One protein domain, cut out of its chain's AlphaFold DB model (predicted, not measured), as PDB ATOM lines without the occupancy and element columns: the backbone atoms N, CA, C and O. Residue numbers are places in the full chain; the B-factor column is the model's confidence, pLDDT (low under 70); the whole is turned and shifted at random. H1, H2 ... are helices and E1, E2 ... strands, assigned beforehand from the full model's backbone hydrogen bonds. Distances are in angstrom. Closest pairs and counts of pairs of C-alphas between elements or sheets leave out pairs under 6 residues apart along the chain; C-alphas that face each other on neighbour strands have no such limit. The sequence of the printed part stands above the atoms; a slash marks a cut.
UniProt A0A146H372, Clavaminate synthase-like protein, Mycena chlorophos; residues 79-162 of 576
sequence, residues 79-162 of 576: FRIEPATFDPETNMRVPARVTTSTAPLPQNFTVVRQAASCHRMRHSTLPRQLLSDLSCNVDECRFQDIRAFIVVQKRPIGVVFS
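What this domain is: This is residues 79 to 162 of the 576 residues of the protein "Clavaminate synthase-like protein" of Mycena chlorophos (UniProt A0A146H372). One strongly twisted sheet of five strands has a thin two-stranded arm growing out of it: E1 and E4, side by side at one edge, run on into the hairpin of E2 and E3, whose residues 87 to 92 stick out free. The rest is mostly loop: two long unnamed stretches, residues 114 to 127 and 134 to 146, lie before and after the short helix H1, which only grazes the sheet. The printed part has 84 residues with seven named strands and one named helix, in the order E1 E2 E3 E4 E5 H1 E6 E7; the class is mostly strand, though under half of the residues are in named elements. The large sheet has the order E4 E1 E7 E6 E5, and both it and the pair E2 and E3 are antiparallel. The whole is compact, with a radius of gyration of the C-alphas of 13.4 A, and spans 38 by 36 by 20 A.

How they stand to each other: In the large sheet E7, residues 155 to 161, is an inner strand between E1, residues 79 to 82, and E6, residues 147 to 152. E7 and E6 form a hairpin, antiparallel at 150 degrees between their directions; N 150 and O 158 are 2.8 A apart, within hydrogen-bond range, and so are N 160 and O 148 at 2.9 A. E5, residues 110 to 113, is an edge strand and the neighbour of E6, with E7 on the other side of E6; it is antiparallel to E6 at 155 degrees, with N 112 and O 149 within hydrogen-bond range at 2.8 A. E1 is antiparallel to E7 at 140 degrees, with N 159 and O 79 at 2.8 A. The other edge strand, E4, residues 97 to 101, is antiparallel to E1 at 136 degrees, with N 80 and O 99 at 2.8 A. From edge to edge the strands' lines turn by 130 degrees. E1 runs on into E2, residues 85 to 87, at 56 degrees, and E3, residues 92 to 94, runs on into E4 at 38 degrees. The hairpin of E2 and E3 is antiparallel at 143 degrees, with N 94 and O 85 at 2.8 A. H1, residues 128 to 133, is only just on the sheet, with 5 pairs of C-alphas within 10 A, and only grazes it with residues 130 to 133. H1 is apart from E2 and from E3. In H1 every O i to N i+4 pair is within hydrogen-bond range.

Where its parts are: E7 is the longest strand by residues, 17.7 A from C-alpha 155 at (186.352, 151.691, 162.765) to C-alpha 161 at (176.275, 146.384, 176.329). E6 measures 16.8 A and E4 11.9 A. E5 is 9.8 A long, E1 9.4 A, E2 6.6 A and E3 6.3 A. E1 begins at C-alpha 79, at (179.913, 154.438, 175.458). H1 spans 8.7 A and begins at C-alpha 128, at (193.468, 144.172, 166.826).

The domain as a whole: The two C-alphas farthest apart, those of Glu 89 and Ala 115, are 39.1 A apart. The printed part runs from 79 to 162 without a cut. The links E5 to H1, of 14 residues, and H1 to E6, of 13, are long; the link E4 to E5, of 8 residues, is short; the other links are tight. The mean pLDDT of the printed part is 72.9, and 27 residues are under 70: residue 83, residues 95 to 96, residue 102, residues 119 to 140 and residue 162.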
ATOM      1  N   PHE A  79     178.673 153.970 174.864       80.00
ATOM      2  CA  PHE A  79     179.913 154.438 175.458       80.00
ATOM      3  C   PHE A  79     180.949 154.700 174.376       80.00
ATOM      4  O   PHE A  79     181.183 153.854 173.510       80.00
ATOM      5  N   ARG A  80     181.584 155.868 174.418       81.44
ATOM      6  CA  ARG A  80     182.654 156.234 173.498       81.44
ATOM      7  C   ARG A  80     183.906 155.437 173.827       81.44
ATOM      8  O   ARG A  80     184.240 155.217 174.989       81.44
ATOM      9  N   ILE A  81     184.604 155.021 172.780       76.50
ATOM     10  CA  ILE A  81     185.943 154.457 172.909       76.50
ATOM     11  C   ILE A  81     186.941 155.596 172.747       76.50
ATOM     12  O   ILE A  81     187.037 156.197 171.675       76.50
ATOM     13  N   GLU A  82     187.699 155.861 173.797       76.88
ATOM     14  CA  GLU A  82     188.859 156.738 173.749       76.88
ATOM     15  C   GLU A  82     190.094 155.871 173.493       76.88
ATOM     16  O   GLU A  82     190.382 154.977 174.294       76.88
ATOM     17  N   PRO A  83     190.787 156.040 172.355       69.62
ATOM     18  CA  PRO A  83     191.965 155.244 172.043       69.62
ATOM     19  C   PRO A  83     193.099 155.555 173.021       69.62
ATOM     20  O   PRO A  83     193.158 156.638 173.596       69.62
ATOM     21  N   ALA A  84     194.027 154.609 173.173       71.56
ATOM     22  CA  ALA A  84     195.229 154.842 173.958       71.56
ATOM     23  C   ALA A  84     196.021 156.029 173.385       71.56
ATOM     24  O   ALA A  84     196.244 156.102 172.172       71.56
ATOM     25  N   THR A  85     196.465 156.925 174.258       79.44
ATOM     26  CA  THR A  85     197.309 158.074 173.919       79.44
ATOM     27  C   THR A  85     198.641 157.985 174.657       79.44
ATOM     28  O   THR A  85     198.879 157.090 175.470       79.44
ATOM     29  N   PHE A  86     199.558 158.882 174.320       80.38
ATOM     30  CA  PHE A  86     200.821 159.036 175.021       80.38
ATOM     31  C   PHE A  86     200.797 160.380 175.735       80.38
ATOM     32  O   PHE A  86     200.473 161.384 175.098       80.38
ATOM     33  N   ASP A  87     201.094 160.380 177.030       79.25
ATOM     34  CA  ASP A  87     201.238 161.605 177.801       79.25
ATOM     35  C   ASP A  87     202.709 162.059 177.744       79.25
ATOM     36  O   ASP A  87     203.582 161.381 178.299       79.25
ATOM     37  N   PRO A  88     203.007 163.168 177.042       80.88
ATOM     38  CA  PRO A  88     204.368 163.663 176.905       80.88
ATOM     39  C   PRO A  88     204.948 164.228 178.210       80.88
ATOM     40  O   PRO A  88     206.170 164.296 178.312       80.88
ATOM     41  N   GLU A  89     204.128 164.609 179.194       82.25
ATOM     42  CA  GLU A  89     204.608 165.172 180.466       82.25
ATOM     43  C   GLU A  89     205.040 164.078 181.444       82.25
ATOM     44  O   GLU A  89     206.089 164.179 182.078       82.25
ATOM     45  N   THR A  90     204.260 162.999 181.537       80.25
ATOM     46  CA  THR A  90     204.560 161.874 182.438       80.25
ATOM     47  C   THR A  90     205.399 160.777 181.780       80.25
ATOM     48  O   THR A  90     205.852 159.860 182.466       80.25
ATOM     49  N   ASN A  91     205.632 160.851 180.460       78.44
ATOM     50  CA  ASN A  91     206.292 159.811 179.658       78.44
ATOM     51  C   ASN A  91     205.604 158.435 179.800       78.44
ATOM     52  O   ASN A  91     206.234 157.380 179.679       78.44
ATOM     53  N   MET A  92     204.295 158.438 180.080       74.38
ATOM     54  CA  MET A  92     203.490 157.240 180.291       74.38
ATOM     55  C   MET A  92     202.466 157.052 179.172       74.38
ATOM     56  O   MET A  92     201.870 157.990 178.639       74.38
ATOM     57  N   ARG A  93     202.217 155.787 178.821       72.81
ATOM     58  CA  ARG A  93     201.119 155.427 177.923       72.81
ATOM     59  C   ARG A  93     199.798 155.540 178.681       72.81
ATOM     60  O   ARG A  93     199.582 154.811 179.647       72.81
ATOM     61  N   VAL A  94     198.889 156.377 178.194       71.50
ATOM     62  CA  VAL A  94     197.506 156.428 178.667       71.50
ATOM     63  C   VAL A  94     196.728 155.327 177.942       71.50
ATOM     64  O   VAL A  94     196.644 155.336 176.712       71.50
ATOM     65  N   PRO A  95     196.184 154.333 178.655       67.75
ATOM     66  CA  PRO A  95     195.451 153.246 178.023       67.75
ATOM     67  C   PRO A  95     194.131 153.717 177.415       67.75
ATOM     68  O   PRO A  95     193.574 154.729 177.834       67.75
ATOM     69  N   ALA A  96     193.601 152.933 176.472       69.31
ATOM     70  CA  ALA A  96     192.264 153.163 175.942       69.31
ATOM     71  C   ALA A  96     191.213 153.075 177.064       69.31
ATOM     72  O   ALA A  96     191.330 152.238 177.966       69.31
ATOM     73  N   ARG A  97     190.180 153.918 176.997       73.00
ATOM     74  CA  ARG A  97     189.104 153.992 177.997       73.00
ATOM     75  C   ARG A  97     187.732 153.949 177.336       73.00
ATOM     76  O   ARG A  97     187.578 154.234 176.150       73.00
ATOM     77  N   VAL A  98     186.737 153.554 178.123       74.62
ATOM     78  CA  VAL A  98     185.327 153.547 177.729       74.62
ATOM     79  C   VAL A  98     184.616 154.604 178.563       74.62
ATOM     80  O   VAL A  98     184.475 154.429 179.772       74.62
ATOM     81  N   THR A  99     184.197 155.697 177.929       73.69
ATOM     82  CA  THR A  99     183.570 156.849 178.591       73.69
ATOM     83  C   THR A  99     182.121 157.008 178.150       73.69
ATOM     84  O   THR A  99     181.711 156.546 177.085       73.69
ATOM     85  N   THR A 100     181.296 157.626 178.989       73.88
ATOM     86  CA  THR A 100     179.898 157.907 178.646       73.88
ATOM     87  C   THR A 100     179.829 158.920 177.503       73.88
ATOM     88  O   THR A 100     180.433 159.985 177.589       73.88
ATOM     89  N   SER A 101     179.097 158.599 176.431       72.31
ATOM     90  CA  SER A 101     178.859 159.525 175.320       72.31
ATOM     91  C   SER A 101     177.452 160.102 175.399       72.31
ATOM     92  O   SER A 101     176.484 159.354 175.498       72.31
ATOM     93  N   THR A 102     177.333 161.421 175.274       68.06
ATOM     94  CA  THR A 102     176.053 162.113 175.031       68.06
ATOM     95  C   THR A 102     175.868 162.496 173.561       68.06
ATOM     96  O   THR A 102     174.835 163.047 173.187       68.06
ATOM     97  N   ALA A 103     176.864 162.223 172.709       71.62
ATOM     98  CA  ALA A 103     176.813 162.571 171.296       71.62
ATOM     99  C   ALA A 103     175.826 161.665 170.534       71.62
ATOM    100  O   ALA A 103     175.805 160.457 170.784       71.62
ATOM    101  N   PRO A 104     175.057 162.206 169.570       70.50
ATOM    102  CA  PRO A 104     174.178 161.403 168.729       70.50
ATOM    103  C   PRO A 104     174.983 160.425 167.865       70.50
ATOM    104  O   PRO A 104     176.108 160.711 167.441       70.50
ATOM    105  N   LEU A 105     174.395 159.261 167.582       73.94
ATOM    106  CA  LEU A 105     175.014 158.272 166.706       73.94
ATOM    107  C   LEU A 105     175.093 158.785 165.258       73.94
ATOM    108  O   LEU A 105     174.129 159.368 164.758       73.94
ATOM    109  N   PRO A 106     176.208 158.538 164.545       76.06
ATOM    110  CA  PRO A 106     176.286 158.802 163.109       76.06
ATOM    111  C   PRO A 106     175.227 157.997 162.352       76.06
ATOM    112  O   PRO A 106     174.975 156.861 162.715       76.06
ATOM    113  N   GLN A 107     174.667 158.512 161.255       74.50
ATOM    114  CA  GLN A 107     173.593 157.816 160.520       74.50
ATOM    115  C   GLN A 107     174.023 156.479 159.869       74.50
ATOM    116  O   GLN A 107     173.183 155.622 159.622       74.50
ATOM    117  N   ASN A 108     175.324 156.271 159.625       82.31
ATOM    118  CA  ASN A 108     175.866 155.116 158.891       82.31
ATOM    119  C   ASN A 108     176.754 154.219 159.773       82.31
ATOM    120  O   ASN A 108     177.957 154.082 159.521       82.31
ATOM    121  N   PHE A 109     176.181 153.620 160.818       83.31
ATOM    122  CA  PHE A 109     176.887 152.685 161.700       83.31
ATOM    123  C   PHE A 109     176.392 151.243 161.551       83.31
ATOM    124  O   PHE A 109     175.267 150.986 161.135       83.31
ATOM    125  N   THR A 110     177.242 150.287 161.921       82.00
ATOM    126  CA  THR A 110     176.863 148.887 162.141       82.00
ATOM    127  C   THR A 110     177.188 148.477 163.570       82.00
ATOM    128  O   THR A 110     178.100 149.020 164.190       82.00
ATOM    129  N   VAL A 111     176.443 147.515 164.108       79.56
ATOM    130  CA  VAL A 111     176.684 146.967 165.448       79.56
ATOM    131  C   VAL A 111     177.258 145.568 165.300       79.56
ATOM    132  O   VAL A 111     176.632 144.685 164.718       79.56
ATOM    133  N   VAL A 112     178.463 145.356 165.821       79.00
ATOM    134  CA  VAL A 112     179.167 144.073 165.751       79.00
ATOM    135  C   VAL A 112     179.198 143.446 167.137       79.00
ATOM    136  O   VAL A 112     179.931 143.893 168.020       79.00
ATOM    137  N   ARG A 113     178.405 142.392 167.328       79.31
ATOM    138  CA  ARG A 113     178.342 141.639 168.585       79.31
ATOM    139  C   ARG A 113     179.621 140.844 168.828       79.31
ATOM    140  O   ARG A 113     180.143 140.188 167.923       79.31
ATOM    141  N   GLN A 114     180.105 140.852 170.065       79.44
ATOM    142  CA  GLN A 114     181.261 140.063 170.464       79.44
ATOM    143  C   GLN A 114     180.859 138.599 170.724       79.44
ATOM    144  O   GLN A 114     180.611 138.199 171.855       79.44
ATOM    145  N   ALA A 115     180.804 137.779 169.671       74.31
ATOM    146  CA  ALA A 115     180.385 136.368 169.742       74.31
ATOM    147  C   ALA A 115     181.497 135.378 170.165       74.31
ATOM    148  O   ALA A 115     181.301 134.164 170.160       74.31
ATOM    149  N   ALA A 116     182.697 135.874 170.467       73.38
ATOM    150  CA  ALA A 116     183.835 135.073 170.907       73.38
ATOM    151  C   ALA A 116     184.678 135.864 171.914       73.38
ATOM    152  O   ALA A 116     184.493 137.067 172.090       73.38
ATOM    153  N   SER A 117     185.650 135.208 172.547       76.12
ATOM    154  CA  SER A 117     186.563 135.905 173.452       76.12
ATOM    155  C   SER A 117     187.316 137.048 172.769       76.12
ATOM    156  O   SER A 117     187.626 136.962 171.577       76.12
ATOM    157  N   CYS A 118     187.678 138.092 173.531       74.00
ATOM    158  CA  CYS A 118     188.474 139.224 173.027       74.00
ATOM    159  C   CYS A 118     189.709 138.748 172.243       74.00
ATOM    160  O   CYS A 118     190.041 139.289 171.191       74.00
ATOM    161  N   HIS A 119     190.340 137.667 172.712       69.94
ATOM    162  CA  HIS A 119     191.491 137.046 172.061       69.94
ATOM    163  C   HIS A 119     191.148 136.339 170.735       69.94
ATOM    164  O   HIS A 119     191.974 136.310 169.819       69.94
ATOM    165  N   ARG A 120     189.965 135.720 170.611       68.75
ATOM    166  CA  ARG A 120     189.537 134.964 169.415       68.75
ATOM    167  C   ARG A 120     188.856 135.826 168.352       68.75
ATOM    168  O   ARG A 120     188.760 135.383 167.212       68.75
ATOM    169  N   MET A 121     188.507 137.076 168.657       68.69
ATOM    170  CA  MET A 121     187.976 138.059 167.694       68.69
ATOM    171  C   MET A 121     188.984 138.497 166.599       68.69
ATOM    172  O   MET A 121     188.698 139.410 165.827       68.69
ATOM    173  N   ARG A 122     190.128 137.802 166.454       51.59
ATOM    174  CA  ARG A 122     191.209 138.018 165.462       51.59
ATOM    175  C   ARG A 122     190.770 138.005 163.986       51.59
ATOM    176  O   ARG A 122     191.579 138.393 163.141       51.59
ATOM    177  N   HIS A 123     189.542 137.570 163.693       49.59
ATOM    178  CA  HIS A 123     188.932 137.521 162.354       49.59
ATOM    179  C   HIS A 123     187.738 138.479 162.173       49.59
ATOM    180  O   HIS A 123     187.053 138.410 161.157       49.59
ATOM    181  N   SER A 124     187.469 139.354 163.145       56.22
ATOM    182  CA  SER A 124     186.429 140.385 163.035       56.22
ATOM    183  C   SER A 124     186.930 141.623 162.277       56.22
ATOM    184  O   SER A 124     188.131 141.827 162.123       56.22
ATOM    185  N   THR A 125     186.008 142.475 161.825       58.28
ATOM    186  CA  THR A 125     186.285 143.795 161.222       58.28
ATOM    187  C   THR A 125     186.859 144.821 162.210       58.28
ATOM    188  O   THR A 125     187.058 145.974 161.835       58.28
ATOM    189  N   LEU A 126     187.124 144.432 163.463       64.38
ATOM    190  CA  LEU A 126     187.598 145.315 164.525       64.38
ATOM    191  C   LEU A 126     189.141 145.362 164.576       64.38
ATOM    192  O   LEU A 126     189.793 144.321 164.454       64.38
ATOM    193  N   PRO A 127     189.755 146.539 164.803       62.88
ATOM    194  CA  PRO A 127     191.202 146.672 164.951       62.88
ATOM    195  C   PRO A 127     191.759 145.821 166.100       62.88
ATOM    196  O   PRO A 127     191.306 145.917 167.241       62.88
ATOM    197  N   ARG A 128     192.805 145.028 165.820       64.25
ATOM    198  CA  ARG A 128     193.468 144.172 166.826       64.25
ATOM    199  C   ARG A 128     194.010 144.954 168.022       64.25
ATOM    200  O   ARG A 128     193.910 144.458 169.135       64.25
ATOM    201  N   GLN A 129     194.548 146.151 167.787       62.28
ATOM    202  CA  GLN A 129     195.118 147.015 168.826       62.28
ATOM    203  C   GLN A 129     194.064 147.474 169.842       62.28
ATOM    204  O   GLN A 129     194.307 147.491 171.043       62.28
ATOM    205  N   LEU A 130     192.852 147.765 169.370       62.66
ATOM    206  CA  LEU A 130     191.757 148.114 170.262       62.66
ATOM    207  C   LEU A 130     191.297 146.908 171.087       62.66
ATOM    208  O   LEU A 130     191.040 147.028 172.279       62.66
ATOM    209  N   LEU A 131     191.209 145.734 170.457       66.75
ATOM    210  CA  LEU A 131     190.851 144.504 171.159       66.75
ATOM    211  C   LEU A 131     191.901 144.120 172.201       66.75
ATOM    212  O   LEU A 131     191.511 143.623 173.250       66.75
ATOM    213  N   SER A 132     193.195 144.348 171.951       65.50
ATOM    214  CA  SER A 132     194.234 144.140 172.965       65.50
ATOM    215  C   SER A 132     194.098 145.122 174.125       65.50
ATOM    216  O   SER A 132     194.153 144.677 175.270       65.50
ATOM    217  N   ASP A 133     193.831 146.399 173.846       63.56
ATOM    218  CA  ASP A 133     193.706 147.441 174.874       63.56
ATOM    219  C   ASP A 133     192.413 147.300 175.717       63.56
ATOM    220  O   ASP A 133     192.395 147.700 176.878       63.56
ATOM    221  N   LEU A 134     191.358 146.672 175.169       64.88
ATOM    222  CA  LEU A 134     190.068 146.376 175.829       64.88
ATOM    223  C   LEU A 134     189.873 144.884 176.193       64.88
ATOM    224  O   LEU A 134     188.739 144.429 176.406       64.88
ATOM    225  N   SER A 135     190.939 144.074 176.156       61.03
ATOM    226  CA  SER A 135     190.844 142.620 176.372       61.03
ATOM    227  C   SER A 135     190.814 142.245 177.851       61.03
ATOM    228  O   SER A 135     191.642 142.707 178.624       61.03
ATOM    229  N   CYS A 136     189.963 141.289 178.227       62.41
ATOM    230  CA  CYS A 136     190.086 140.545 179.486       62.41
ATOM    231  C   CYS A 136     191.298 139.581 179.443       62.41
ATOM    232  O   CYS A 136     191.785 139.245 178.356       62.41
ATOM    233  N   ASN A 137     191.818 139.149 180.598       52.47
ATOM    234  CA  ASN A 137     192.843 138.097 180.652       52.47
ATOM    235  C   ASN A 137     192.291 136.739 180.172       52.47
ATOM    236  O   ASN A 137     191.082 136.538 180.039       52.47
ATOM    237  N   VAL A 138     193.210 135.877 179.747       52.91
ATOM    238  CA  VAL A 138     192.962 134.717 178.886       52.91
ATOM    239  C   VAL A 138     192.456 133.542 179.721       52.91
ATOM    240  O   VAL A 138     193.218 133.003 180.501       52.91
ATOM    241  N   ASP A 139     191.175 133.195 179.566       48.28
ATOM    242  CA  ASP A 139     190.694 131.846 179.204       48.28
ATOM    243  C   ASP A 139     189.152 131.785 179.140       48.28
ATOM    244  O   ASP A 139     188.603 131.030 178.335       48.28
ATOM    245  N   GLU A 140     188.446 132.722 179.787       64.75
ATOM    246  CA  GLU A 140     186.993 132.916 179.656       64.75
ATOM    247  C   GLU A 140     186.647 134.407 179.583       64.75
ATOM    248  O   GLU A 140     186.818 135.177 180.523       64.75
ATOM    249  N   CYS A 141     186.201 134.867 178.415       75.50
ATOM    250  CA  CYS A 141     185.906 136.280 178.229       75.50
ATOM    251  C   CYS A 141     184.493 136.611 178.691       75.50
ATOM    252  O   CYS A 141     183.539 136.310 177.977       75.50
ATOM    253  N   ARG A 142     184.377 137.334 179.808       81.31
ATOM    254  CA  ARG A 142     183.084 137.774 180.357       81.31
ATOM    255  C   ARG A 142     182.301 138.713 179.442       81.31
ATOM    256  O   ARG A 142     181.096 138.805 179.567       81.31
ATOM    257  N   PHE A 143     182.958 139.355 178.471       81.56
ATOM    258  CA  PHE A 143     182.297 140.189 177.459       81.56
ATOM    259  C   PHE A 143     181.646 139.413 176.313       81.56
ATOM    260  O   PHE A 143     180.971 140.019 175.472       81.56
ATOM    261  N   GLN A 144     181.892 138.105 176.222       77.94
ATOM    262  CA  GLN A 144     181.298 137.292 175.178       77.94
ATOM    263  C   GLN A 144     179.775 137.347 175.300       77.94
ATOM    264  O   GLN A 144     179.224 137.206 176.383       77.94
ATOM    265  N   ASP A 145     179.105 137.587 174.177       74.62
ATOM    266  CA  ASP A 145     177.650 137.636 174.068       74.62
ATOM    267  C   ASP A 145     176.957 138.800 174.819       74.62
ATOM    268  O   ASP A 145     175.770 139.030 174.580       74.62
ATOM    269  N   ILE A 146     177.685 139.606 175.602       79.25
ATOM    270  CA  ILE A 146     177.140 140.759 176.342       79.25
ATOM    271  C   ILE A 146     177.595 142.123 175.797       79.25
ATOM    272  O   ILE A 146     176.895 143.112 175.985       79.25
ATOM    273  N   ARG A 147     178.742 142.200 175.104       82.50
ATOM    274  CA  ARG A 147     179.295 143.445 174.537       82.50
ATOM    275  C   ARG A 147     179.154 143.468 173.016       82.50
ATOM    276  O   ARG A 147     179.376 142.460 172.341       82.50
ATOM    277  N   ALA A 148     178.853 144.631 172.455       82.00
ATOM    278  CA  ALA A 148     178.905 144.887 171.023       82.00
ATOM    279  C   ALA A 148     179.589 146.225 170.721       82.00
ATOM    280  O   ALA A 148     179.687 147.108 171.571       82.00
ATOM    281  N   PHE A 149     180.089 146.356 169.497       82.19
ATOM    282  CA  PHE A 149     180.835 147.522 169.035       82.19
ATOM    283  C   PHE A 149     180.037 148.270 167.974       82.19
ATOM    284  O   PHE A 149     179.576 147.658 167.013       82.19
ATOM    285  N   ILE A 150     179.923 149.587 168.117       82.75
ATOM    286  CA  ILE A 150     179.396 150.480 167.082       82.75
ATOM    287  C   ILE A 150     180.535 150.800 166.127       82.75
ATOM    288  O   ILE A 150     181.554 151.352 166.543       82.75
ATOM    289  N   VAL A 151     180.365 150.466 164.854       81.12
ATOM    290  CA  VAL A 151     181.394 150.541 163.821       81.12
ATOM    291  C   VAL A 151     180.943 151.466 162.695       81.12
ATOM    292  O   VAL A 151     179.918 151.235 162.063       81.12
ATOM    293  N   VAL A 152     181.753 152.476 162.392       83.25
ATOM    294  CA  VAL A 152     181.579 153.379 161.245       83.25
ATOM    295  C   VAL A 152     182.800 153.236 160.348       83.25
ATOM    296  O   VAL A 152     183.930 153.303 160.823       83.25
ATOM    297  N   GLN A 153     182.599 152.978 159.051       81.44
ATOM    298  CA  GLN A 153     183.699 152.802 158.082       81.44
ATOM    299  C   GLN A 153     184.789 151.808 158.556       81.44
ATOM    300  O   GLN A 153     185.985 152.068 158.444       81.44
ATOM    301  N   LYS A 154     184.378 150.653 159.107       74.62
ATOM    302  CA  LYS A 154     185.262 149.613 159.692       74.62
ATOM    303  C   LYS A 154     186.068 150.061 160.924       74.62
ATOM    304  O   LYS A 154     186.965 149.341 161.357       74.62
ATOM    305  N   ARG A 155     185.754 151.216 161.515       75.44
ATOM    306  CA  ARG A 155     186.352 151.691 162.765       75.44
ATOM    307  C   ARG A 155     185.315 151.667 163.888       75.44
ATOM    308  O   ARG A 155     184.266 152.290 163.745       75.44
ATOM    309  N   PRO A 156     185.568 150.950 164.989       77.19
ATOM    310  CA  PRO A 156     184.728 151.040 166.170       77.19
ATOM    311  C   PRO A 156     184.856 152.427 166.801       77.19
ATOM    312  O   PRO A 156     185.961 152.881 167.088       77.19
ATOM    313  N   ILE A 157     183.722 153.088 166.996       79.88
ATOM    314  CA  ILE A 157     183.616 154.420 167.607       79.88
ATOM    315  C   ILE A 157     182.993 154.366 169.006       79.88
ATOM    316  O   ILE A 157     183.095 155.322 169.772       79.88
ATOM    317  N   GLY A 158     182.364 153.240 169.347       80.19
ATOM    318  CA  GLY A 158     181.675 153.064 170.612       80.19
ATOM    319  C   GLY A 158     181.458 151.603 170.975       80.19
ATOM    320  O   GLY A 158     181.568 150.712 170.127       80.19
ATOM    321  N   VAL A 159     181.131 151.367 172.240       81.81
ATOM    322  CA  VAL A 159     180.650 150.086 172.752       81.81
ATOM    323  C   VAL A 159     179.246 150.243 173.312       81.81
ATOM    324  O   VAL A 159     178.899 151.258 173.913       81.81
ATOM    325  N   VAL A 160     178.453 149.201 173.130       80.88
ATOM    326  CA  VAL A 160     177.159 149.027 173.781       80.88
ATOM    327  C   VAL A 160     177.171 147.683 174.484       80.88
ATOM    328  O   VAL A 160     177.749 146.711 173.992       80.88
ATOM    329  N   PHE A 161     176.552 147.636 175.649       78.69
ATOM    330  CA  PHE A 161     176.275 146.384 176.329       78.69
ATOM    331  C   PHE A 161     174.836 146.007 176.001       78.69
ATOM    332  O   PHE A 161     174.001 146.892 175.855       78.69
ATOM    333  N   SER A 162     174.582 144.727 175.750       67.19
ATOM    334  CA  SER A 162     173.292 144.229 175.270       67.19
ATOM    335  C   SER A 162     172.184 144.634 176.247       67.19
ATOM    336  O   SER A 162     172.062 144.025 177.304       67.19
TER     337      SER A 162